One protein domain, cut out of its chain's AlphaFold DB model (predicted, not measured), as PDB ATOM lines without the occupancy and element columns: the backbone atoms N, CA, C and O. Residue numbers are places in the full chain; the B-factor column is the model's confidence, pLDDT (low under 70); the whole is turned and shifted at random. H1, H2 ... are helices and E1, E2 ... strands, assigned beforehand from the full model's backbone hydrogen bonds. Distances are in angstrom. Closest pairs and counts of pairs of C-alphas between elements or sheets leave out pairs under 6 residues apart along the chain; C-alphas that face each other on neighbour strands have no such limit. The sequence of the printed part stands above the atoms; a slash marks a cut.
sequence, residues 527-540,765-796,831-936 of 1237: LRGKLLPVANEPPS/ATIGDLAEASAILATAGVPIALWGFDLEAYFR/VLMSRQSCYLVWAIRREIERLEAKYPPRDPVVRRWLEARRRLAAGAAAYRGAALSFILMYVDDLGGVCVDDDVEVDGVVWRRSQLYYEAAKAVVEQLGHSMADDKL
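What this domain is: This is residues 527 to 540, 765 to 796 and 831 to 936 of the 1237 residues of an uncharacterized protein of Emiliania huxleyi (UniProt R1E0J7). A twisted antiparallel sheet is covered by helices on both faces: H2 and H5 pack on one face, and H1 packs on the other. H3 and the short H4 lie off the sheet past its E2 edge, while the small hairpin E4 and E5 lies by the first residues of H5. The printed part has 152 residues, with five named helices and six named strands in the order H1 E1 H2 H3 H4 E2 E3 E4 E5 H5 E6, and its class is mixed, helices and strands. The larger sheet has the order E2, E3, E1, E6, all antiparallel, with E6 loosely paired at one edge. The whole is compact, with a radius of gyration of the C-alphas of 15.1 A and spans of 46 by 36 by 24 A.

Where its parts are: Start at residues 527 to 540, a stretch with no named element, and pass the first cut to find C-alpha 767 at (45.436, 52.848, 116.040). From there helix H1 runs through residues 767 to 778, 16.5 A long. Next comes strand E1, residues 784 to 791, which covers 23.9 A. Beyond the second cut, find C-alpha 831 at (46.653, 71.254, 113.664), where H2 begins; it is the longest helix, residues 831 to 854, 34.9 A. Then read H3, residues 860 to 872, 18.8 A, and the short H4, residues 878 to 881. Strand E2 holds residues 885 to 890, 17.1 A, and E3 residues 893 to 899, 21.0 A. The short strands E4, residues 902 to 905, and E5, residues 908 to 911, lead directly into H5, residues 912 to 926, 20.9 A. Strand E6, residues 931 to 936, ends at C-alpha 936, (58.441, 55.218, 127.932).

How they stand to each other: Begin with the larger sheet, twisted, its C-alphas up to 4.3 A off the best plane. E2 and E3 form a hairpin, with N 888 and O 895 within hydrogen-bond range at 2.9 A. Between the inner strands E3 and E1, look at N 896 and O 787, 2.8 A. E1 and edge strand E6 have no backbone N and O within hydrogen-bond range, but C-alphas 789 and 936 face each other at 4.7 A. H1 is on the sheet at a height of 8.3 A, over E3, with the C-alphas of Ser 774 and Val 897 closest at 6.2 A. On the opposite face, H2 lies over E2 at a height of 8.6 A, its Ser 837 and Met 889 having the closest C-alphas, 6.3 A. On the same face as H2, H5 lies over E3 and E1 at a height of 8.8 A. Residues 840 to 848 of H2 touch H5 at a steep tilt of 49 degrees, opposite ways; the closest C-alphas, of Ile 844 and Ala 920, are 5.4 A apart. H3 is not on the sheet and only just touches H4, with 3 pairs of C-alphas within 8 A, the closest those of Arg 869 and Gly 881 at 5.9 A. In the hairpin E4 and E5, find N 905 and O 908 at 2.8 A. In H1, H2, H3 and H5 every O i to N i+4 pair is within hydrogen-bond range; H4 is too short for one.

The domain as a whole: The two C-alphas farthest apart are those of Arg 796 and Pro 860, 46.0 A. Residues 541 to 764 are not printed, and C-alphas 540 and 765 stand 17.9 A apart across that cut. Residues 797 to 830 are not printed either, with 15.1 A between C-alphas 796 and 831. Of the links that are printed whole, each is tight; that from E1 to H2 runs across the cut. The mean pLDDT of the printed part is 92.4, and residue 875 alone is under 70.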
ATOM      1  N   LEU A 527      48.240  40.644 102.761       91.31
ATOM      2  CA  LEU A 527      49.149  41.476 103.561       91.31
ATOM      3  C   LEU A 527      50.564  41.527 102.967       91.31
ATOM      4  O   LEU A 527      51.159  42.604 102.883       91.31
ATOM      5  N   ARG A 528      51.086  40.392 102.480       89.50
ATOM      6  CA  ARG A 528      52.390  40.326 101.795       89.50
ATOM      7  C   ARG A 528      52.432  41.218 100.554       89.50
ATOM      8  O   ARG A 528      53.479  41.795 100.275       89.50
ATOM      9  N   GLY A 529      51.311  41.348  99.840       87.50
ATOM     10  CA  GLY A 529      51.150  42.210  98.666       87.50
ATOM     11  C   GLY A 529      50.803  43.675  98.969       87.50
ATOM     12  O   GLY A 529      50.748  44.483  98.042       87.50
ATOM     13  N   LYS A 530      50.563  44.040 100.236       89.00
ATOM     14  CA  LYS A 530      50.112  45.381 100.639       89.00
ATOM     15  C   LYS A 530      51.287  46.277 101.023       89.00
ATOM     16  O   LYS A 530      52.201  45.832 101.713       89.00
ATOM     17  N   LEU A 531      51.271  47.547 100.606       92.31
ATOM     18  CA  LEU A 531      52.200  48.580 101.094       92.31
ATOM     19  C   LEU A 531      51.893  48.943 102.552       92.31
ATOM     20  O   LEU A 531      50.743  48.823 102.968       92.31
ATOM     21  N   LEU A 532      52.889  49.430 103.301       93.62
ATOM     22  CA  LEU A 532      52.629  49.961 104.641       93.62
ATOM     23  C   LEU A 532      51.647  51.155 104.571       93.62
ATOM     24  O   LEU A 532      51.602  51.861 103.540       93.62
ATOM     25  N   PRO A 533      50.859  51.380 105.642       93.56
ATOM     26  CA  PRO A 533      49.887  52.465 105.711       93.56
ATOM     27  C   PRO A 533      50.517  53.840 105.493       93.56
ATOM     28  O   PRO A 533      51.725  54.035 105.633       93.56
ATOM     29  N   VAL A 534      49.679  54.804 105.127       91.38
ATOM     30  CA  VAL A 534      50.074  56.211 105.027       91.38
ATOM     31  C   VAL A 534      49.790  56.860 106.376       91.38
ATOM     32  O   VAL A 534      48.646  56.862 106.809       91.38
ATOM     33  N   ALA A 535      50.811  57.402 107.037       93.19
ATOM     34  CA  ALA A 535      50.653  58.114 108.303       93.19
ATOM     35  C   ALA A 535      51.661  59.261 108.412       93.19
ATOM     36  O   ALA A 535      52.805  59.123 107.958       93.19
ATOM     37  N   ASN A 536      51.239  60.356 109.055       94.88
ATOM     38  CA  ASN A 536      52.038  61.571 109.246       94.88
ATOM     39  C   ASN A 536      52.578  62.151 107.928       94.88
ATOM     40  O   ASN A 536      53.737  62.556 107.861       94.88
ATOM     41  N   GLU A 537      51.751  62.161 106.876       91.75
ATOM     42  CA  GLU A 537      52.092  62.834 105.620       91.75
ATOM     43  C   GLU A 537      52.027  64.354 105.811       91.75
ATOM     44  O   GLU A 537      50.943  64.881 106.094       91.75
ATOM     45  N   PRO A 538      53.158  65.060 105.672       92.19
ATOM     46  CA  PRO A 538      53.170  66.512 105.740       92.19
ATOM     47  C   PRO A 538      52.473  67.132 104.514       92.19
ATOM     48  O   PRO A 538      52.508  66.552 103.423       92.19
ATOM     49  N   PRO A 539      51.853  68.317 104.651       93.56
ATOM     50  CA  PRO A 539      51.497  69.118 103.486       93.56
ATOM     51  C   PRO A 539      52.765  69.586 102.748       93.56
ATOM     52  O   PRO A 539      53.877  69.484 103.259       93.56
ATOM     53  N   SER A 540      52.599  70.091 101.527       94.12
ATOM     54  CA  SER A 540      53.683  70.736 100.782       94.12
ATOM     55  C   SER A 540      53.435  72.234 100.806       94.12
ATOM     56  O   SER A 540      52.449  72.684 100.227       94.12
ATOM     57  N   ALA A 765      46.967  60.248 112.442       91.44
ATOM     58  CA  ALA A 765      47.320  58.848 112.602       91.44
ATOM     59  C   ALA A 765      46.337  58.128 113.540       91.44
ATOM     60  O   ALA A 765      45.870  58.686 114.538       91.44
ATOM     61  N   THR A 766      46.038  56.870 113.236       91.81
ATOM     62  CA  THR A 766      45.085  56.052 113.984       91.81
ATOM     63  C   THR A 766      45.736  54.795 114.554       91.81
ATOM     64  O   THR A 766      46.780  54.330 114.101       91.81
ATOM     65  N   ILE A 767      45.068  54.183 115.536       92.44
ATOM     66  CA  ILE A 767      45.436  52.848 116.040       92.44
ATOM     67  C   ILE A 767      45.418  51.814 114.903       92.44
ATOM     68  O   ILE A 767      46.230  50.893 114.899       92.44
ATOM     69  N   GLY A 768      44.503  51.976 113.938       92.12
ATOM     70  CA  GLY A 768      44.386  51.095 112.779       92.12
ATOM     71  C   GLY A 768      45.637  51.107 111.904       92.12
ATOM     72  O   GLY A 768      46.041  50.048 111.442       92.12
ATOM     73  N   ASP A 769      46.295  52.258 111.752       94.62
ATOM     74  CA  ASP A 769      47.521  52.371 110.956       94.62
ATOM     75  C   ASP A 769      48.676  51.592 111.599       94.62
ATOM     76  O   ASP A 769      49.357  50.818 110.928       94.62
ATOM     77  N   LEU A 770      48.867  51.725 112.919       97.06
ATOM     78  CA  LEU A 770      49.905  50.973 113.638       97.06
ATOM     79  C   LEU A 770      49.608  49.469 113.640       97.06
ATOM     80  O   LEU A 770      50.511  48.653 113.447       97.06
ATOM     81  N   ALA A 771      48.344  49.095 113.844       96.31
ATOM     82  CA  ALA A 771      47.914  47.705 113.866       96.31
ATOM     83  C   ALA A 771      48.079  47.043 112.487       96.31
ATOM     84  O   ALA A 771      48.682  45.975 112.383       96.31
ATOM     85  N   GLU A 772      47.648  47.707 111.414       95.62
ATOM     86  CA  GLU A 772      47.807  47.207 110.050       95.62
ATOM     87  C   GLU A 772      49.287  47.085 109.666       95.62
ATOM     88  O   GLU A 772      49.699  46.054 109.131       95.62
ATOM     89  N   ALA A 773      50.108  48.090 109.985       96.94
ATOM     90  CA  ALA A 773      51.549  48.018 109.771       96.94
ATOM     91  C   ALA A 773      52.175  46.832 110.517       96.94
ATOM     92  O   ALA A 773      52.999  46.114 109.951       96.94
ATOM     93  N   SER A 774      51.738  46.579 111.754       97.56
ATOM     94  CA  SER A 774      52.193  45.435 112.551       97.56
ATOM     95  C   SER A 774      51.842  44.103 111.883       97.56
ATOM     96  O   SER A 774      52.704  43.232 111.779       97.56
ATOM     97  N   ALA A 775      50.620  43.955 111.358       97.00
ATOM     98  CA  ALA A 775      50.214  42.761 110.613       97.00
ATOM     99  C   ALA A 775      51.041  42.565 109.330       97.00
ATOM    100  O   ALA A 775      51.465  41.449 109.033       97.00
ATOM    101  N   ILE A 776      51.325  43.642 108.587       96.12
ATOM    102  CA  ILE A 776      52.161  43.589 107.378       96.12
ATOM    103  C   ILE A 776      53.593  43.169 107.724       96.12
ATOM    104  O   ILE A 776      54.134  42.275 107.072       96.12
ATOM    105  N   LEU A 777      54.214  43.774 108.741       96.38
ATOM    106  CA  LEU A 777      55.578  43.425 109.156       96.38
ATOM    107  C   LEU A 777      55.668  41.990 109.693       96.38
ATOM    108  O   LEU A 777      56.650  41.303 109.418       96.38
ATOM    109  N   ALA A 778      54.629  41.497 110.376       96.25
ATOM    110  CA  ALA A 778      54.572  40.114 110.852       96.25
ATOM    111  C   ALA A 778      54.650  39.077 109.711       96.25
ATOM    112  O   ALA A 778      55.145  37.970 109.925       96.25
ATOM    113  N   THR A 779      54.261  39.435 108.478       95.50
ATOM    114  CA  THR A 779      54.400  38.551 107.300       95.50
ATOM    115  C   THR A 779      55.851  38.246 106.915       95.50
ATOM    116  O   THR A 779      56.093  37.371 106.080       95.50
ATOM    117  N   ALA A 780      56.828  38.941 107.511       93.38
ATOM    118  CA  ALA A 780      58.242  38.604 107.375       93.38
ATOM    119  C   ALA A 780      58.582  37.225 107.964       93.38
ATOM    120  O   ALA A 780      59.626  36.670 107.631       93.38
ATOM    121  N   GLY A 781      57.717  36.659 108.817       92.00
ATOM    122  CA  GLY A 781      57.927  35.342 109.426       92.00
ATOM    123  C   GLY A 781      58.988  35.333 110.530       92.00
ATOM    124  O   GLY A 781      59.450  34.267 110.931       92.00
ATOM    125  N   VAL A 782      59.375  36.512 111.020       93.69
ATOM    126  CA  VAL A 782      60.284  36.715 112.155       93.69
ATOM    127  C   VAL A 782      59.599  37.586 113.215       93.69
ATOM    128  O   VAL A 782      58.646  38.296 112.884       93.69
ATOM    129  N   PRO A 783      60.047  37.557 114.486       95.75
ATOM    130  CA  PRO A 783      59.458  38.386 115.530       95.75
ATOM    131  C   PRO A 783      59.473  39.879 115.177       95.75
ATOM    132  O   PRO A 783      60.466  40.397 114.665       95.75
ATOM    133  N   ILE A 784      58.382  40.563 115.512       97.81
ATOM    134  CA  ILE A 784      58.276  42.024 115.500       97.81
ATOM    135  C   ILE A 784      58.236  42.543 116.938       97.81
ATOM    136  O   ILE A 784      57.873  41.803 117.855       97.81
ATOM    137  N   ALA A 785      58.575  43.813 117.130       98.31
ATOM    138  CA  ALA A 785      58.424  44.493 118.410       98.31
ATOM    139  C   ALA A 785      57.743  45.854 118.232       98.31
ATOM    140  O   ALA A 785      58.063  46.600 117.300       98.31
ATOM    141  N   LEU A 786      56.818  46.153 119.144       98.38
ATOM    142  CA  LEU A 786      56.159  47.450 119.294       98.38
ATOM    143  C   LEU A 786      56.897  48.288 120.340       98.38
ATOM    144  O   LEU A 786      57.384  47.744 121.330       98.38
ATOM    145  N   TRP A 787      56.972  49.596 120.126       97.88
ATOM    146  CA  TRP A 787      57.600  50.556 121.035       97.88
ATOM    147  C   TRP A 787      57.016  51.956 120.842       97.88
ATOM    148  O   TRP A 787      56.402  52.252 119.818       97.88
ATOM    149  N   GLY A 788      57.197  52.834 121.821       96.12
ATOM    150  CA  GLY A 788      56.618  54.173 121.781       96.12
ATOM    151  C   GLY A 788      57.004  55.030 122.976       96.12
ATOM    152  O   GLY A 788      57.697  54.580 123.895       96.12
ATOM    153  N   PHE A 789      56.572  56.283 122.955       95.25
ATOM    154  CA  PHE A 789      56.759  57.237 124.049       95.25
ATOM    155  C   PHE A 789      55.858  58.465 123.865       95.25
ATOM    156  O   PHE A 789      55.447  58.785 122.751       95.25
ATOM    157  N   ASP A 790      55.584  59.164 124.966       93.56
ATOM    158  CA  ASP A 790      54.842  60.433 124.999       93.56
ATOM    159  C   ASP A 790      55.782  61.608 125.302       93.56
ATOM    160  O   ASP A 790      56.662  61.521 126.170       93.56
ATOM    161  N   LEU A 791      55.587  62.720 124.592       94.12
ATOM    162  CA  LEU A 791      56.403  63.920 124.770       94.12
ATOM    163  C   LEU A 791      55.936  64.770 125.957       94.12
ATOM    164  O   LEU A 791      54.786  65.204 126.061       94.12
ATOM    165  N   GLU A 792      56.866  65.124 126.845       90.62
ATOM    166  CA  GLU A 792      56.543  65.940 128.007       90.62
ATOM    167  C   GLU A 792      56.235  67.387 127.603       90.62
ATOM    168  O   GLU A 792      57.093  68.134 127.131       90.62
ATOM    169  N   ALA A 793      55.002  67.814 127.897       88.44
ATOM    170  CA  ALA A 793      54.561  69.195 127.731       88.44
ATOM    171  C   ALA A 793      54.813  69.726 126.312       88.44
ATOM    172  O   ALA A 793      55.179  70.887 126.146       88.44
ATOM    173  N   TYR A 794      54.580  68.880 125.308       92.94
ATOM    174  CA  TYR A 794      54.859  69.115 123.893       92.94
ATOM    175  C   TYR A 794      54.525  70.535 123.404       92.94
ATOM    176  O   TYR A 794      55.402  71.256 122.939       92.94
ATOM    177  N   PHE A 795      53.293  71.000 123.640       92.38
ATOM    178  CA  PHE A 795      52.839  72.354 123.286       92.38
ATOM    179  C   PHE A 795      53.694  73.458 123.928       92.38
ATOM    180  O   PHE A 795      53.957  74.489 123.322       92.38
ATOM    181  N   ARG A 796      54.153  73.254 125.166       90.94
ATOM    182  CA  ARG A 796      54.938  74.244 125.914       90.94
ATOM    183  C   ARG A 796      56.357  74.378 125.379       90.94
ATOM    184  O   ARG A 796      56.973  75.402 125.651       90.94
ATOM    185  N   VAL A 831      46.252  71.468 115.064       93.25
ATOM    186  CA  VAL A 831      46.653  71.254 113.664       93.25
ATOM    187  C   VAL A 831      48.130  71.591 113.477       93.25
ATOM    188  O   VAL A 831      48.889  70.751 112.999       93.25
ATOM    189  N   LEU A 832      48.570  72.772 113.926       95.31
ATOM    190  CA  LEU A 832      49.966  73.199 113.775       95.31
ATOM    191  C   LEU A 832      50.935  72.300 114.560       95.31
ATOM    192  O   LEU A 832      52.002  71.942 114.069       95.31
ATOM    193  N   MET A 833      50.555  71.874 115.765       95.00
ATOM    194  CA  MET A 833      51.369  70.942 116.546       95.00
ATOM    195  C   MET A 833      51.394  69.543 115.916       95.00
ATOM    196  O   MET A 833      52.407  68.864 116.031       95.00
ATOM    197  N   SER A 834      50.343  69.124 115.201       95.69
ATOM    198  CA  SER A 834      50.353  67.867 114.431       95.69
ATOM    199  C   SER A 834      51.231  67.947 113.180       95.69
ATOM    200  O   SER A 834      51.867  66.958 112.820       95.69
ATOM    201  N   ARG A 835      51.321  69.118 112.533       96.94
ATOM    202  CA  ARG A 835      52.293  69.373 111.452       96.94
ATOM    203  C   ARG A 835      53.727  69.258 111.975       96.94
ATOM    204  O   ARG A 835      54.530  68.539 111.388       96.94
ATOM    205  N   GLN A 836      54.010  69.824 113.152       97.31
ATOM    206  CA  GLN A 836      55.289  69.615 113.845       97.31
ATOM    207  C   GLN A 836      55.538  68.129 114.169       97.31
ATOM    208  O   GLN A 836      56.654  67.648 113.999       97.31
ATOM    209  N   SER A 837      54.513  67.354 114.540       97.19
ATOM    210  CA  SER A 837      54.657  65.903 114.737       97.19
ATOM    211  C   SER A 837      55.028  65.181 113.438       97.19
ATOM    212  O   SER A 837      55.813  64.235 113.461       97.19
ATOM    213  N   CYS A 838      54.511  65.631 112.288       97.44
ATOM    214  CA  CYS A 838      54.908  65.097 110.982       97.44
ATOM    215  C   CYS A 838      56.388  65.368 110.691       97.44
ATOM    216  O   CYS A 838      57.066  64.490 110.164       97.44
ATOM    217  N   TYR A 839      56.900  66.539 111.082       97.88
ATOM    218  CA  TYR A 839      58.327  66.857 110.995       97.88
ATOM    219  C   TYR A 839      59.176  65.917 111.865       97.88
ATOM    220  O   TYR A 839      60.148  65.339 111.377       97.88
ATOM    221  N   LEU A 840      58.768  65.677 113.118       97.56
ATOM    222  CA  LEU A 840      59.451  64.733 114.013       97.56
ATOM    223  C   LEU A 840      59.483  63.313 113.434       97.56
ATOM    224  O   LEU A 840      60.542  62.695 113.364       97.56
ATOM    225  N   VAL A 841      58.339  62.800 112.968       97.00
ATOM    226  CA  VAL A 841      58.254  61.462 112.360       97.00
ATOM    227  C   VAL A 841      59.116  61.369 111.101       97.00
ATOM    228  O   VAL A 841      59.789  60.361 110.896       97.00
ATOM    229  N   TRP A 842      59.135  62.413 110.271       95.69
ATOM    230  CA  TRP A 842      59.987  62.471 109.086       95.69
ATOM    231  C   TRP A 842      61.482  62.424 109.441       95.69
ATOM    232  O   TRP A 842      62.222  61.636 108.848       95.69
ATOM    233  N   ALA A 843      61.914  63.184 110.451       96.94
ATOM    234  CA  ALA A 843      63.301  63.183 110.915       96.94
ATOM    235  C   ALA A 843      63.711  61.808 111.473       96.94
ATOM    236  O   ALA A 843      64.766  61.280 111.116       96.94
ATOM    237  N   ILE A 844      62.842  61.180 112.274       96.94
ATOM    238  CA  ILE A 844      63.073  59.833 112.816       96.94
ATOM    239  C   ILE A 844      63.174  58.797 111.685       96.94
ATOM    240  O   ILE A 844      64.064  57.949 111.707       96.94
ATOM    241  N   ARG A 845      62.294  58.866 110.674       94.69
ATOM    242  CA  ARG A 845      62.331  57.956 109.515       94.69
ATOM    243  C   ARG A 845      63.662  58.052 108.772       94.69
ATOM    244  O   ARG A 845      64.254  57.016 108.497       94.69
ATOM    245  N   ARG A 846      64.172  59.263 108.516       93.38
ATOM    246  CA  ARG A 846      65.481  59.459 107.862       93.38
ATOM    247  C   ARG A 846      66.631  58.870 108.666       93.38
ATOM    248  O   ARG A 846      67.530  58.256 108.091       93.38
ATOM    249  N   GLU A 847      66.610  59.038 109.985       95.62
ATOM    250  CA  GLU A 847      67.644  58.462 110.842       95.62
ATOM    251  C   GLU A 847      67.601  56.929 110.821       95.62
ATOM    252  O   GLU A 847      68.634  56.270 110.710       95.62
ATOM    253  N   ILE A 848      66.406  56.340 110.827       95.06
ATOM    254  CA  ILE A 848      66.255  54.889 110.693       95.06
ATOM    255  C   ILE A 848      66.678  54.404 109.307       95.06
ATOM    256  O   ILE A 848      67.383  53.405 109.219       95.06
ATOM    257  N   GLU A 849      66.336  55.110 108.231       92.25
ATOM    258  CA  GLU A 849      66.798  54.787 106.875       92.25
ATOM    259  C   GLU A 849      68.334  54.813 106.785       92.25
ATOM    260  O   GLU A 849      68.948  53.915 106.199       92.25
ATOM    261  N   ARG A 850      68.982  55.789 107.437       94.38
ATOM    262  CA  ARG A 850      70.446  55.854 107.559       94.38
ATOM    263  C   ARG A 850      71.001  54.639 108.310       94.38
ATOM    264  O   ARG A 850      72.005  54.060 107.883       94.38
ATOM    265  N   LEU A 851      70.365  54.240 109.414       94.50
ATOM    266  CA  LEU A 851      70.745  53.054 110.188       94.50
ATOM    267  C   LEU A 851      70.523  51.756 109.403       94.50
ATOM    268  O   LEU A 851      71.373  50.874 109.460       94.50
ATOM    269  N   GLU A 852      69.446  51.645 108.628       91.69
ATOM    270  CA  GLU A 852      69.160  50.500 107.754       91.69
ATOM    271  C   GLU A 852      70.203  50.345 106.651       91.69
ATOM    272  O   GLU A 852      70.648  49.228 106.371       91.69
ATOM    273  N   ALA A 853      70.630  51.461 106.057       91.50
ATOM    274  CA  ALA A 853      71.687  51.472 105.055       91.50
ATOM    275  C   ALA A 853      73.049  51.081 105.653       91.50
ATOM    276  O   ALA A 853      73.802  50.330 105.030       91.50
ATOM    277  N   LYS A 854      73.363  51.564 106.863       94.88
ATOM    278  CA  LYS A 854      74.631  51.269 107.549       94.88
ATOM    279  C   LYS A 854      74.672  49.845 108.120       94.88
ATOM    280  O   LYS A 854      75.715  49.196 108.058       94.88
ATOM    281  N   TYR A 855      73.551  49.356 108.646       92.69
ATOM    282  CA  TYR A 855      73.433  48.083 109.359       92.69
ATOM    283  C   TYR A 855      72.285  47.218 108.788       92.69
ATOM    284  O   TYR A 855      71.236  47.033 109.426       92.69
ATOM    285  N   PRO A 856      72.464  46.658 107.574       90.38
ATOM    286  CA  PRO A 856      71.429  45.874 106.908       90.38
ATOM    287  C   PRO A 856      71.126  44.563 107.657       90.38
ATOM    288  O   PRO A 856      72.004  44.015 108.332       90.38
ATOM    289  N   PRO A 857      69.910  43.999 107.510       90.56
ATOM    290  CA  PRO A 857      69.542  42.741 108.157       90.56
ATOM    291  C   PRO A 857      70.462  41.604 107.721       90.56
ATOM    292  O   PRO A 857      70.904  41.550 106.568       90.56
ATOM    293  N   ARG A 858      70.764  40.683 108.639       89.12
ATOM    294  CA  ARG A 858      71.580  39.483 108.371       89.12
ATOM    295  C   ARG A 858      70.737  38.242 108.113       89.12
ATOM    296  O   ARG A 858      71.185  37.357 107.388       89.12
ATOM    297  N   ASP A 859      69.519  38.218 108.647       89.19
ATOM    298  CA  ASP A 859      68.597  37.103 108.492       89.19
ATOM    299  C   ASP A 859      68.195  36.914 107.008       89.19
ATOM    300  O   ASP A 859      67.690  37.848 106.368       89.19
ATOM    301  N   PRO A 860      68.416  35.721 106.420       91.62
ATOM    302  CA  PRO A 860      68.084  35.458 105.024       91.62
ATOM    303  C   PRO A 860      66.573  35.503 104.736       91.62
ATOM    304  O   PRO A 860      66.194  35.794 103.601       91.62
ATOM    305  N   VAL A 861      65.711  35.230 105.720       92.75
ATOM    306  CA  VAL A 861      64.250  35.342 105.599       92.75
ATOM    307  C   VAL A 861      63.859  36.809 105.436       92.75
ATOM    308  O   VAL A 861      63.191  37.155 104.462       92.75
ATOM    309  N   VAL A 862      64.371  37.680 106.310       92.81
ATOM    310  CA  VAL A 862      64.120  39.130 106.264       92.81
ATOM    311  C   VAL A 862      64.623  39.732 104.954       92.81
ATOM    312  O   VAL A 862      63.921  40.517 104.320       92.81
ATOM    313  N   ARG A 863      65.809  39.323 104.484       92.75
ATOM    314  CA  ARG A 863      66.359  39.774 103.194       92.75
ATOM    315  C   ARG A 863      65.468  39.405 102.008       92.75
ATOM    316  O   ARG A 863      65.222  40.257 101.157       92.75
ATOM    317  N   ARG A 864      64.977  38.160 101.951       92.19
ATOM    318  CA  ARG A 864      64.056  37.713 100.889       92.19
ATOM    319  C   ARG A 864      62.731  38.462 100.943       92.19
ATOM    320  O   ARG A 864      62.216  38.858  99.899       92.19
ATOM    321  N   TRP A 865      62.197  38.672 102.146       92.44
ATOM    322  CA  TRP A 865      60.976  39.444 102.342       92.44
ATOM    323  C   TRP A 865      61.151  40.887 101.851       92.44
ATOM    324  O   TRP A 865      60.370  41.348 101.021       92.44
ATOM    325  N   LEU A 866      62.240  41.565 102.236       90.75
ATOM    326  CA  LEU A 866      62.568  42.905 101.739       90.75
ATOM    327  C   LEU A 866      62.716  42.955 100.216       90.75
ATOM    328  O   LEU A 866      62.241  43.896  99.585       90.75
ATOM    329  N   GLU A 867      63.364  41.962  99.605       89.44
ATOM    330  CA  GLU A 867      63.511  41.906  98.150       89.44
ATOM    331  C   GLU A 867      62.155  41.794  97.441       89.44
ATOM    332  O   GLU A 867      61.899  42.532  96.487       89.44
ATOM    333  N   ALA A 868      61.261  40.929  97.932       88.31
ATOM    334  CA  ALA A 868      59.897  40.830  97.417       88.31
ATOM    335  C   ALA A 868      59.160  42.173  97.541       88.31
ATOM    336  O   ALA A 868      58.523  42.627  96.590       88.31
ATOM    337  N   ARG A 869      59.324  42.862  98.674       88.75
ATOM    338  CA  ARG A 869      58.698  44.163  98.918       88.75
ATOM    339  C   ARG A 869      59.245  45.298  98.060       88.75
ATOM    340  O   ARG A 869      58.467  46.130  97.602       88.75
ATOM    341  N   ARG A 870      60.543  45.309  97.747       86.38
ATOM    342  CA  ARG A 870      61.122  46.274  96.790       86.38
ATOM    343  C   ARG A 870      60.478  46.166  95.409       86.38
ATOM    344  O   ARG A 870      60.279  47.186  94.761       86.38
ATOM    345  N   ARG A 871      60.110  44.954  94.977       84.19
ATOM    346  CA  ARG A 871      59.408  44.732  93.699       84.19
ATOM    347  C   ARG A 871      57.973  45.264  93.728       84.19
ATOM    348  O   ARG A 871      57.500  45.759  92.713       84.19
ATOM    349  N   LEU A 872      57.302  45.198  94.883       79.56
ATOM    350  CA  LEU A 872      55.960  45.769  95.080       79.56
ATOM    351  C   LEU A 872      55.967  47.303  95.079       79.56
ATOM    352  O   LEU A 872      54.984  47.927  94.696       79.56
ATOM    353  N   ALA A 873      57.071  47.912  95.508       76.06
ATOM    354  CA  ALA A 873      57.181  49.345  95.756       76.06
ATOM    355  C   ALA A 873      57.518  50.198  94.520       76.06
ATOM    356  O   ALA A 873      57.905  51.355  94.683       76.06
ATOM    357  N   ALA A 874      57.410  49.666  93.298       72.00
ATOM    358  CA  ALA A 874      57.727  50.419  92.084       72.00
ATOM    359  C   ALA A 874      56.853  51.689  91.983       72.00
ATOM    360  O   ALA A 874      55.663  51.610  91.690       72.00
ATOM    361  N   GLY A 875      57.448  52.857  92.254       65.56
ATOM    362  CA  GLY A 875      56.760  54.156  92.278       65.56
ATOM    363  C   GLY A 875      56.141  54.567  93.626       65.56
ATOM    364  O   GLY A 875      55.501  55.611  93.688       65.56
ATOM    365  N   ALA A 876      56.322  53.793  94.703       71.56
ATOM    366  CA  ALA A 876      55.891  54.159  96.056       71.56
ATOM    367  C   ALA A 876      57.032  54.802  96.870       71.56
ATOM    368  O   ALA A 876      58.208  54.543  96.618       71.56
ATOM    369  N   ALA A 877      56.687  55.598  97.890       70.62
ATOM    370  CA  ALA A 877      57.666  56.131  98.841       70.62
ATOM    371  C   ALA A 877      58.426  54.992  99.551       70.62
ATOM    372  O   ALA A 877      57.821  53.986  99.938       70.62
ATOM    373  N   ALA A 878      59.739  55.159  99.745       70.62
ATOM    374  CA  ALA A 878      60.631  54.114 100.257       70.62
ATOM    375  C   ALA A 878      60.139  53.514 101.586       70.62
ATOM    376  O   ALA A 878      60.032  52.288 101.703       70.62
ATOM    377  N   TYR A 879      59.720  54.380 102.516       77.69
ATOM    378  CA  TYR A 879      59.214  53.998 103.835       77.69
ATOM    379  C   TYR A 879      57.953  53.113 103.784       77.69
ATOM    380  O   TYR A 879      57.666  52.389 104.732       77.69
ATOM    381  N   ARG A 880      57.184  53.144 102.684       82.94
ATOM    382  CA  ARG A 880      55.965  52.330 102.513       82.94
ATOM    383  C   ARG A 880      56.232  50.968 101.892       82.94
ATOM    384  O   ARG A 880      55.487  50.005 102.091       82.94
ATOM    385  N   GLY A 881      57.262  50.930 101.058       76.81
ATOM    386  CA  GLY A 881      57.623  49.789 100.245       76.81
ATOM    387  C   GLY A 881      58.395  48.752 101.035       76.81
ATOM    388  O   GLY A 881      57.857  47.699 101.373       76.81
ATOM    389  N   ALA A 882      59.661  49.059 101.301       80.56
ATOM    390  CA  ALA A 882      60.664  48.108 101.769       80.56
ATOM    391  C   ALA A 882      61.390  48.596 103.032       80.56
ATOM    392  O   ALA A 882      62.610  48.471 103.119       80.56
ATOM    393  N   ALA A 883      60.639  49.148 103.983       88.31
ATOM    394  CA  ALA A 883      61.136  49.493 105.312       88.31
ATOM    395  C   ALA A 883      60.992  48.311 106.282       88.31
ATOM    396  O   ALA A 883      60.050  47.519 106.172       88.31
ATOM    397  N   LEU A 884      61.909  48.204 107.251       93.81
ATOM    398  CA  LEU A 884      61.805  47.236 108.356       93.81
ATOM    399  C   LEU A 884      61.039  47.791 109.558       93.81
ATOM    400  O   LEU A 884      60.850  47.079 110.546       93.81
ATOM    401  N   SER A 885      60.620  49.050 109.489       95.44
ATOM    402  CA  SER A 885      59.896  49.740 110.545       95.44
ATOM    403  C   SER A 885      58.747  50.576 109.996       95.44
ATOM    404  O   SER A 885      58.716  50.959 108.827       95.44
ATOM    405  N   PHE A 886      57.794  50.857 110.872       97.12
ATOM    406  CA  PHE A 886      56.723  51.808 110.654       97.12
ATOM    407  C   PHE A 886      56.535  52.626 111.926       97.12
ATOM    408  O   PHE A 886      56.474  52.067 113.020       97.12
ATOM    409  N   ILE A 887      56.465  53.947 111.778       96.38
ATOM    410  CA  ILE A 887      56.351  54.892 112.891       96.38
ATOM    411  C   ILE A 887      55.296  55.922 112.539       96.38
ATOM    412  O   ILE A 887      55.252  56.420 111.406       96.38
ATOM    413  N   LEU A 888      54.485  56.252 113.533       97.00
ATOM    414  CA  LEU A 888      53.503  57.315 113.481       97.00
ATOM    415  C   LEU A 888      53.449  58.075 114.802       97.00
ATOM    416  O   LEU A 888      53.957  57.625 115.829       97.00
ATOM    417  N   MET A 889      52.814  59.236 114.765       96.69
ATOM    418  CA  MET A 889      52.639  60.082 115.933       96.69
ATOM    419  C   MET A 889      51.286  60.786 115.877       96.69
ATOM    420  O   MET A 889      50.945  61.414 114.872       96.69
ATOM    421  N   TYR A 890      50.516  60.697 116.956       95.19
ATOM    422  CA  TYR A 890      49.292  61.468 117.147       95.19
ATOM    423  C   TYR A 890      49.598  62.605 118.116       95.19
ATOM    424  O   TYR A 890      49.654  62.392 119.322       95.19
ATOM    425  N   VAL A 891      49.802  63.814 117.588       92.88
ATOM    426  CA  VAL A 891      50.207  64.985 118.381       92.88
ATOM    427  C   VAL A 891      51.488  64.691 119.184       92.88
ATOM    428  O   VAL A 891      52.572  64.759 118.616       92.88
ATOM    429  N   ASP A 892      51.394  64.360 120.468       93.38
ATOM    430  CA  ASP A 892      52.498  64.076 121.388       93.38
ATOM    431  C   ASP A 892      52.748  62.579 121.654       93.38
ATOM    432  O   ASP A 892      53.813  62.240 122.172       93.38
ATOM    433  N   ASP A 893      51.833  61.695 121.245       95.12
ATOM    434  CA  ASP A 893      51.928  60.240 121.424       95.12
ATOM    435  C   ASP A 893      52.578  59.569 120.198       95.12
ATOM    436  O   ASP A 893      51.978  59.525 119.116       95.12
ATOM    437  N   LEU A 894      53.781  59.002 120.351       96.62
ATOM    438  CA  LEU A 894      54.488  58.264 119.297       96.62
ATOM    439  C   LEU A 894      54.312  56.747 119.444       96.62
ATOM    440  O   LEU A 894      54.465  56.194 120.534       96.62
ATOM    441  N   GLY A 895      54.059  56.070 118.320       97.38
ATOM    442  CA  GLY A 895      54.006  54.614 118.222       97.38
ATOM    443  C   GLY A 895      54.834  54.094 117.048       97.38
ATOM    444  O   GLY A 895      54.757  54.618 115.935       97.38
ATOM    445  N   GLY A 896      55.613  53.047 117.295       97.31
ATOM    446  CA  GLY A 896      56.488  52.402 116.329       97.31
ATOM    447  C   GLY A 896      56.386  50.881 116.383       97.31
ATOM    448  O   GLY A 896      56.148  50.284 117.432       97.31
ATOM    449  N   VAL A 897      56.571  50.246 115.232       98.12
ATOM    450  CA  VAL A 897      56.706  48.795 115.090       98.12
ATOM    451  C   VAL A 897      57.848  48.488 114.136       98.12
ATOM    452  O   VAL A 897      58.059  49.205 113.158       98.12
ATOM    453  N   CYS A 898      58.604  47.431 114.402       97.19
ATOM    454  CA  CYS A 898      59.666  46.991 113.503       97.19
ATOM    455  C   CYS A 898      59.927  45.489 113.601       97.19
ATOM    456  O   CYS A 898      59.558  44.843 114.583       97.19
ATOM    457  N   VAL A 899      60.583  44.948 112.575       96.38
ATOM    458  CA  VAL A 899      61.206  43.621 112.626       96.38
ATOM    459  C   VAL A 899      62.301  43.621 113.697       96.38
ATOM    460  O   VAL A 899      63.113  44.541 113.749       96.38
ATOM    461  N   ASP A 900      62.327  42.595 114.547       96.00
ATOM    462  CA  ASP A 900      63.193  42.536 115.729       96.00
ATOM    463  C   ASP A 900      64.286  41.450 115.628       96.00
ATOM    464  O   ASP A 900      64.449  40.588 116.501       96.00
ATOM    465  N   ASP A 901      65.043  41.476 114.532       93.25
ATOM    466  CA  ASP A 901      66.238  40.653 114.319       93.25
ATOM    467  C   ASP A 901      67.468  41.203 115.068       93.25
ATOM    468  O   ASP A 901      67.466  42.305 115.630       93.25
ATOM    469  N   ASP A 902      68.531  40.398 115.100       93.19
ATOM    470  CA  ASP A 902      69.826  40.807 115.641       93.19
ATOM    471  C   ASP A 902      70.606  41.615 114.594       93.19
ATOM    472  O   ASP A 902      70.764  41.200 113.439       93.19
ATOM    473  N   VAL A 903      71.141  42.760 115.011       91.94
ATOM    474  CA  VAL A 903      71.951  43.662 114.190       91.94
ATOM    475  C   VAL A 903      73.294  43.913 114.871       91.94
ATOM    476  O   VAL A 903      73.353  44.155 116.071       91.94
ATOM    477  N   GLU A 904      74.395  43.839 114.124       90.75
ATOM    478  CA  GLU A 904      75.726  44.146 114.663       90.75
ATOM    479  C   GLU A 904      76.085  45.600 114.359       90.75
ATOM    480  O   GLU A 904      76.191  45.992 113.194       90.75
ATOM    481  N   VAL A 905      76.276  46.378 115.417       91.75
ATOM    482  CA  VAL A 905      76.638  47.792 115.400       91.75
ATOM    483  C   VAL A 905      78.049  47.901 115.957       91.75
ATOM    484  O   VAL A 905      78.268  47.696 117.148       91.75
ATOM    485  N   ASP A 906      79.014  48.173 115.078       89.06
ATOM    486  CA  ASP A 906      80.421  48.404 115.427       89.06
ATOM    487  C   ASP A 906      81.023  47.295 116.331       89.06
ATOM    488  O   ASP A 906      81.764  47.559 117.275       89.06
ATOM    489  N   GLY A 907      80.686  46.030 116.041       87.06
ATOM    490  CA  GLY A 907      81.146  44.843 116.777       87.06
ATOM    491  C   GLY A 907      80.278  44.428 117.973       87.06
ATOM    492  O   GLY A 907      80.554  43.401 118.594       87.06
ATOM    493  N   VAL A 908      79.218  45.179 118.291       91.44
ATOM    494  CA  VAL A 908      78.265  44.869 119.369       91.44
ATOM    495  C   VAL A 908      76.939  44.408 118.773       91.44
ATOM    496  O   VAL A 908      76.406  45.045 117.869       91.44
ATOM    497  N   VAL A 909      76.378  43.310 119.279       91.38
ATOM    498  CA  VAL A 909      75.062  42.819 118.838       91.38
ATOM    499  C   VAL A 909      73.954  43.553 119.590       91.38
ATOM    500  O   VAL A 909      73.919  43.548 120.818       91.38
ATOM    501  N   TRP A 910      73.037  44.149 118.837       94.06
ATOM    502  CA  TRP A 910      71.839  44.829 119.308       94.06
ATOM    503  C   TRP A 910      70.591  44.128 118.783       94.06
ATOM    504  O   TRP A 910      70.597  43.527 117.708       94.06
ATOM    505  N   ARG A 911      69.482  44.286 119.505       94.94
ATOM    506  CA  ARG A 911      68.155  44.110 118.915       94.94
ATOM    507  C   ARG A 911      67.834  45.301 118.026       94.94
ATOM    508  O   ARG A 911      67.975  46.439 118.476       94.94
ATOM    509  N   ARG A 912      67.377  45.058 116.790       95.38
ATOM    510  CA  ARG A 912      67.014  46.142 115.858       95.38
ATOM    511  C   ARG A 912      65.971  47.080 116.459       95.38
ATOM    512  O   ARG A 912      66.109  48.293 116.332       95.38
ATOM    513  N   SER A 913      64.980  46.534 117.159       96.75
ATOM    514  CA  SER A 913      63.953  47.348 117.809       96.75
ATOM    515  C   SER A 913      64.517  48.289 118.870       96.75
ATOM    516  O   SER A 913      64.143  49.457 118.901       96.75
ATOM    517  N   GLN A 914      65.480  47.823 119.670       97.50
ATOM    518  CA  GLN A 914      66.178  48.658 120.648       97.50
ATOM    519  C   GLN A 914      66.999  49.753 119.968       97.50
ATOM    520  O   GLN A 914      66.970  50.898 120.411       97.50
ATOM    521  N   LEU A 915      67.699  49.425 118.879       97.00
ATOM    522  CA  LEU A 915      68.470  50.403 118.114       97.00
ATOM    523  C   LEU A 915      67.573  51.525 117.568       97.00
ATOM    524  O   LEU A 915      67.910  52.698 117.709       97.00
ATOM    525  N   TYR A 916      66.426  51.183 116.972       97.62
ATOM    526  CA  TYR A 916      65.492  52.176 116.424       97.62
ATOM    527  C   TYR A 916      64.811  53.001 117.509       97.62
ATOM    528  O   TYR A 916      64.640  54.204 117.338       97.62
ATOM    529  N   TYR A 917      64.460  52.371 118.628       97.88
ATOM    530  CA  TYR A 917      63.880  53.051 119.777       97.88
ATOM    531  C   TYR A 917      64.824  54.117 120.354       97.88
ATOM    532  O   TYR A 917      64.420  55.266 120.532       97.88
ATOM    533  N   GLU A 918      66.096  53.773 120.584       97.12
ATOM    534  CA  GLU A 918      67.088  54.737 121.080       97.12
ATOM    535  C   GLU A 918      67.409  55.824 120.047       97.12
ATOM    536  O   GLU A 918      67.545  56.990 120.411       97.12
ATOM    537  N   ALA A 919      67.463  55.480 118.757       97.38
ATOM    538  CA  ALA A 919      67.651  56.464 117.695       97.38
ATOM    539  C   ALA A 919      66.487  57.468 117.626       97.38
ATOM    540  O   ALA A 919      66.712  58.672 117.535       97.38
ATOM    541  N   ALA A 920      65.242  56.991 117.731       97.69
ATOM    542  CA  ALA A 920      64.061  57.849 117.740       97.69
ATOM    543  C   ALA A 920      64.062  58.811 118.937       97.69
ATOM    544  O   ALA A 920      63.790  60.000 118.764       97.69
ATOM    545  N   LYS A 921      64.423  58.323 120.132       97.19
ATOM    546  CA  LYS A 921      64.596  59.167 121.323       97.19
ATOM    547  C   LYS A 921      65.667  60.234 121.107       97.19
ATOM    548  O   LYS A 921      65.403  61.407 121.354       97.19
ATOM    549  N   ALA A 922      66.833  59.843 120.591       97.00
ATOM    550  CA  ALA A 922      67.945  60.758 120.353       97.00
ATOM    551  C   ALA A 922      67.581  61.878 119.363       97.00
ATOM    552  O   ALA A 922      67.907  63.033 119.616       97.00
ATOM    553  N   VAL A 923      66.852  61.569 118.281       97.50
ATOM    554  CA  VAL A 923      66.367  62.582 117.320       97.50
ATOM    555  C   VAL A 923      65.417  63.576 117.993       97.50
ATOM    556  O   VAL A 923      65.532  64.785 117.802       97.50
ATOM    557  N   VAL A 924      64.477  63.084 118.798       96.31
ATOM    558  CA  VAL A 924      63.507  63.929 119.509       96.31
ATOM    559  C   VAL A 924      64.204  64.837 120.529       96.31
ATOM    560  O   VAL A 924      63.899  66.028 120.597       96.31
ATOM    561  N   GLU A 925      65.166  64.302 121.283       96.12
ATOM    562  CA  GLU A 925      65.978  65.064 122.241       96.12
ATOM    563  C   GLU A 925      66.858  66.108 121.545       96.12
ATOM    564  O   GLU A 925      66.904  67.257 121.988       96.12
ATOM    565  N   GLN A 926      67.483  65.753 120.417       96.81
ATOM    566  CA  GLN A 926      68.267  66.673 119.589       96.81
ATOM    567  C   GLN A 926      67.435  67.873 119.117       96.81
ATOM    568  O   GLN A 926      67.958  68.974 119.011       96.81
ATOM    569  N   LEU A 927      66.138  67.686 118.861       96.94
ATOM    570  CA  LEU A 927      65.227  68.751 118.427       96.94
ATOM    571  C   LEU A 927      64.681  69.610 119.589       96.94
ATOM    572  O   LEU A 927      63.880  70.520 119.362       96.94
ATOM    573  N   GLY A 928      65.111  69.362 120.833       95.31
ATOM    574  CA  GLY A 928      64.721  70.134 122.021       95.31
ATOM    575  C   GLY A 928      63.444  69.645 122.717       95.31
ATOM    576  O   GLY A 928      62.872  70.333 123.572       95.31
ATOM    577  N   HIS A 929      62.967  68.447 122.372       95.56
ATOM    578  CA  HIS A 929      61.876  67.790 123.088       95.56
ATOM    579  C   HIS A 929      62.406  66.912 124.229       95.56
ATOM    580  O   HIS A 929      63.579  66.569 124.294       95.56
ATOM    581  N   SER A 930      61.529  66.563 125.171       92.56
ATOM    582  CA  SER A 930      61.864  65.670 126.282       92.56
ATOM    583  C   SER A 930      60.755  64.649 126.494       92.56
ATOM    584  O   SER A 930      59.593  64.914 126.178       92.56
ATOM    585  N   MET A 931      61.109  63.496 127.051       93.06
ATOM    586  CA  MET A 931      60.192  62.410 127.399       93.06
ATOM    587  C   MET A 931      60.300  62.142 128.901       93.06
ATOM    588  O   MET A 931      61.350  62.374 129.497       93.06
ATOM    589  N   ALA A 932      59.214  61.690 129.522       84.12
ATOM    590  CA  ALA A 932      59.234  61.293 130.927       84.12
ATOM    591  C   ALA A 932      59.456  59.778 131.041       84.12
ATOM    592  O   ALA A 932      58.814  59.021 130.312       84.12
ATOM    593  N   ASP A 933      60.315  59.339 131.967       82.06
ATOM    594  CA  ASP A 933      60.673  57.920 132.138       82.06
ATOM    595  C   ASP A 933      59.451  57.017 132.375       82.06
ATOM    596  O   ASP A 933      59.391  55.900 131.868       82.06
ATOM    597  N   ASP A 934      58.439  57.513 133.095       82.06
ATOM    598  CA  ASP A 934      57.192  56.794 133.387       82.06
ATOM    599  C   ASP A 934      56.244  56.677 132.182       82.06
ATOM    600  O   ASP A 934      55.187  56.054 132.284       82.06
ATOM    601  N   LYS A 935      56.607  57.283 131.050       82.00
ATOM    602  CA  LYS A 935      55.836  57.283 129.804       82.00
ATOM    603  C   LYS A 935      56.565  56.624 128.636       82.00
ATOM    604  O   LYS A 935      56.117  56.709 127.492       82.00
ATOM    605  N   LEU A 936      57.696  55.988 128.911       92.19
ATOM    606  CA  LEU A 936      58.441  55.218 127.932       92.19
ATOM    607  C   LEU A 936      57.804  53.835 127.758       92.19
ATOM    608  O   LEU A 936      57.545  53.136 128.734       92.19
TER     609      LEU A 936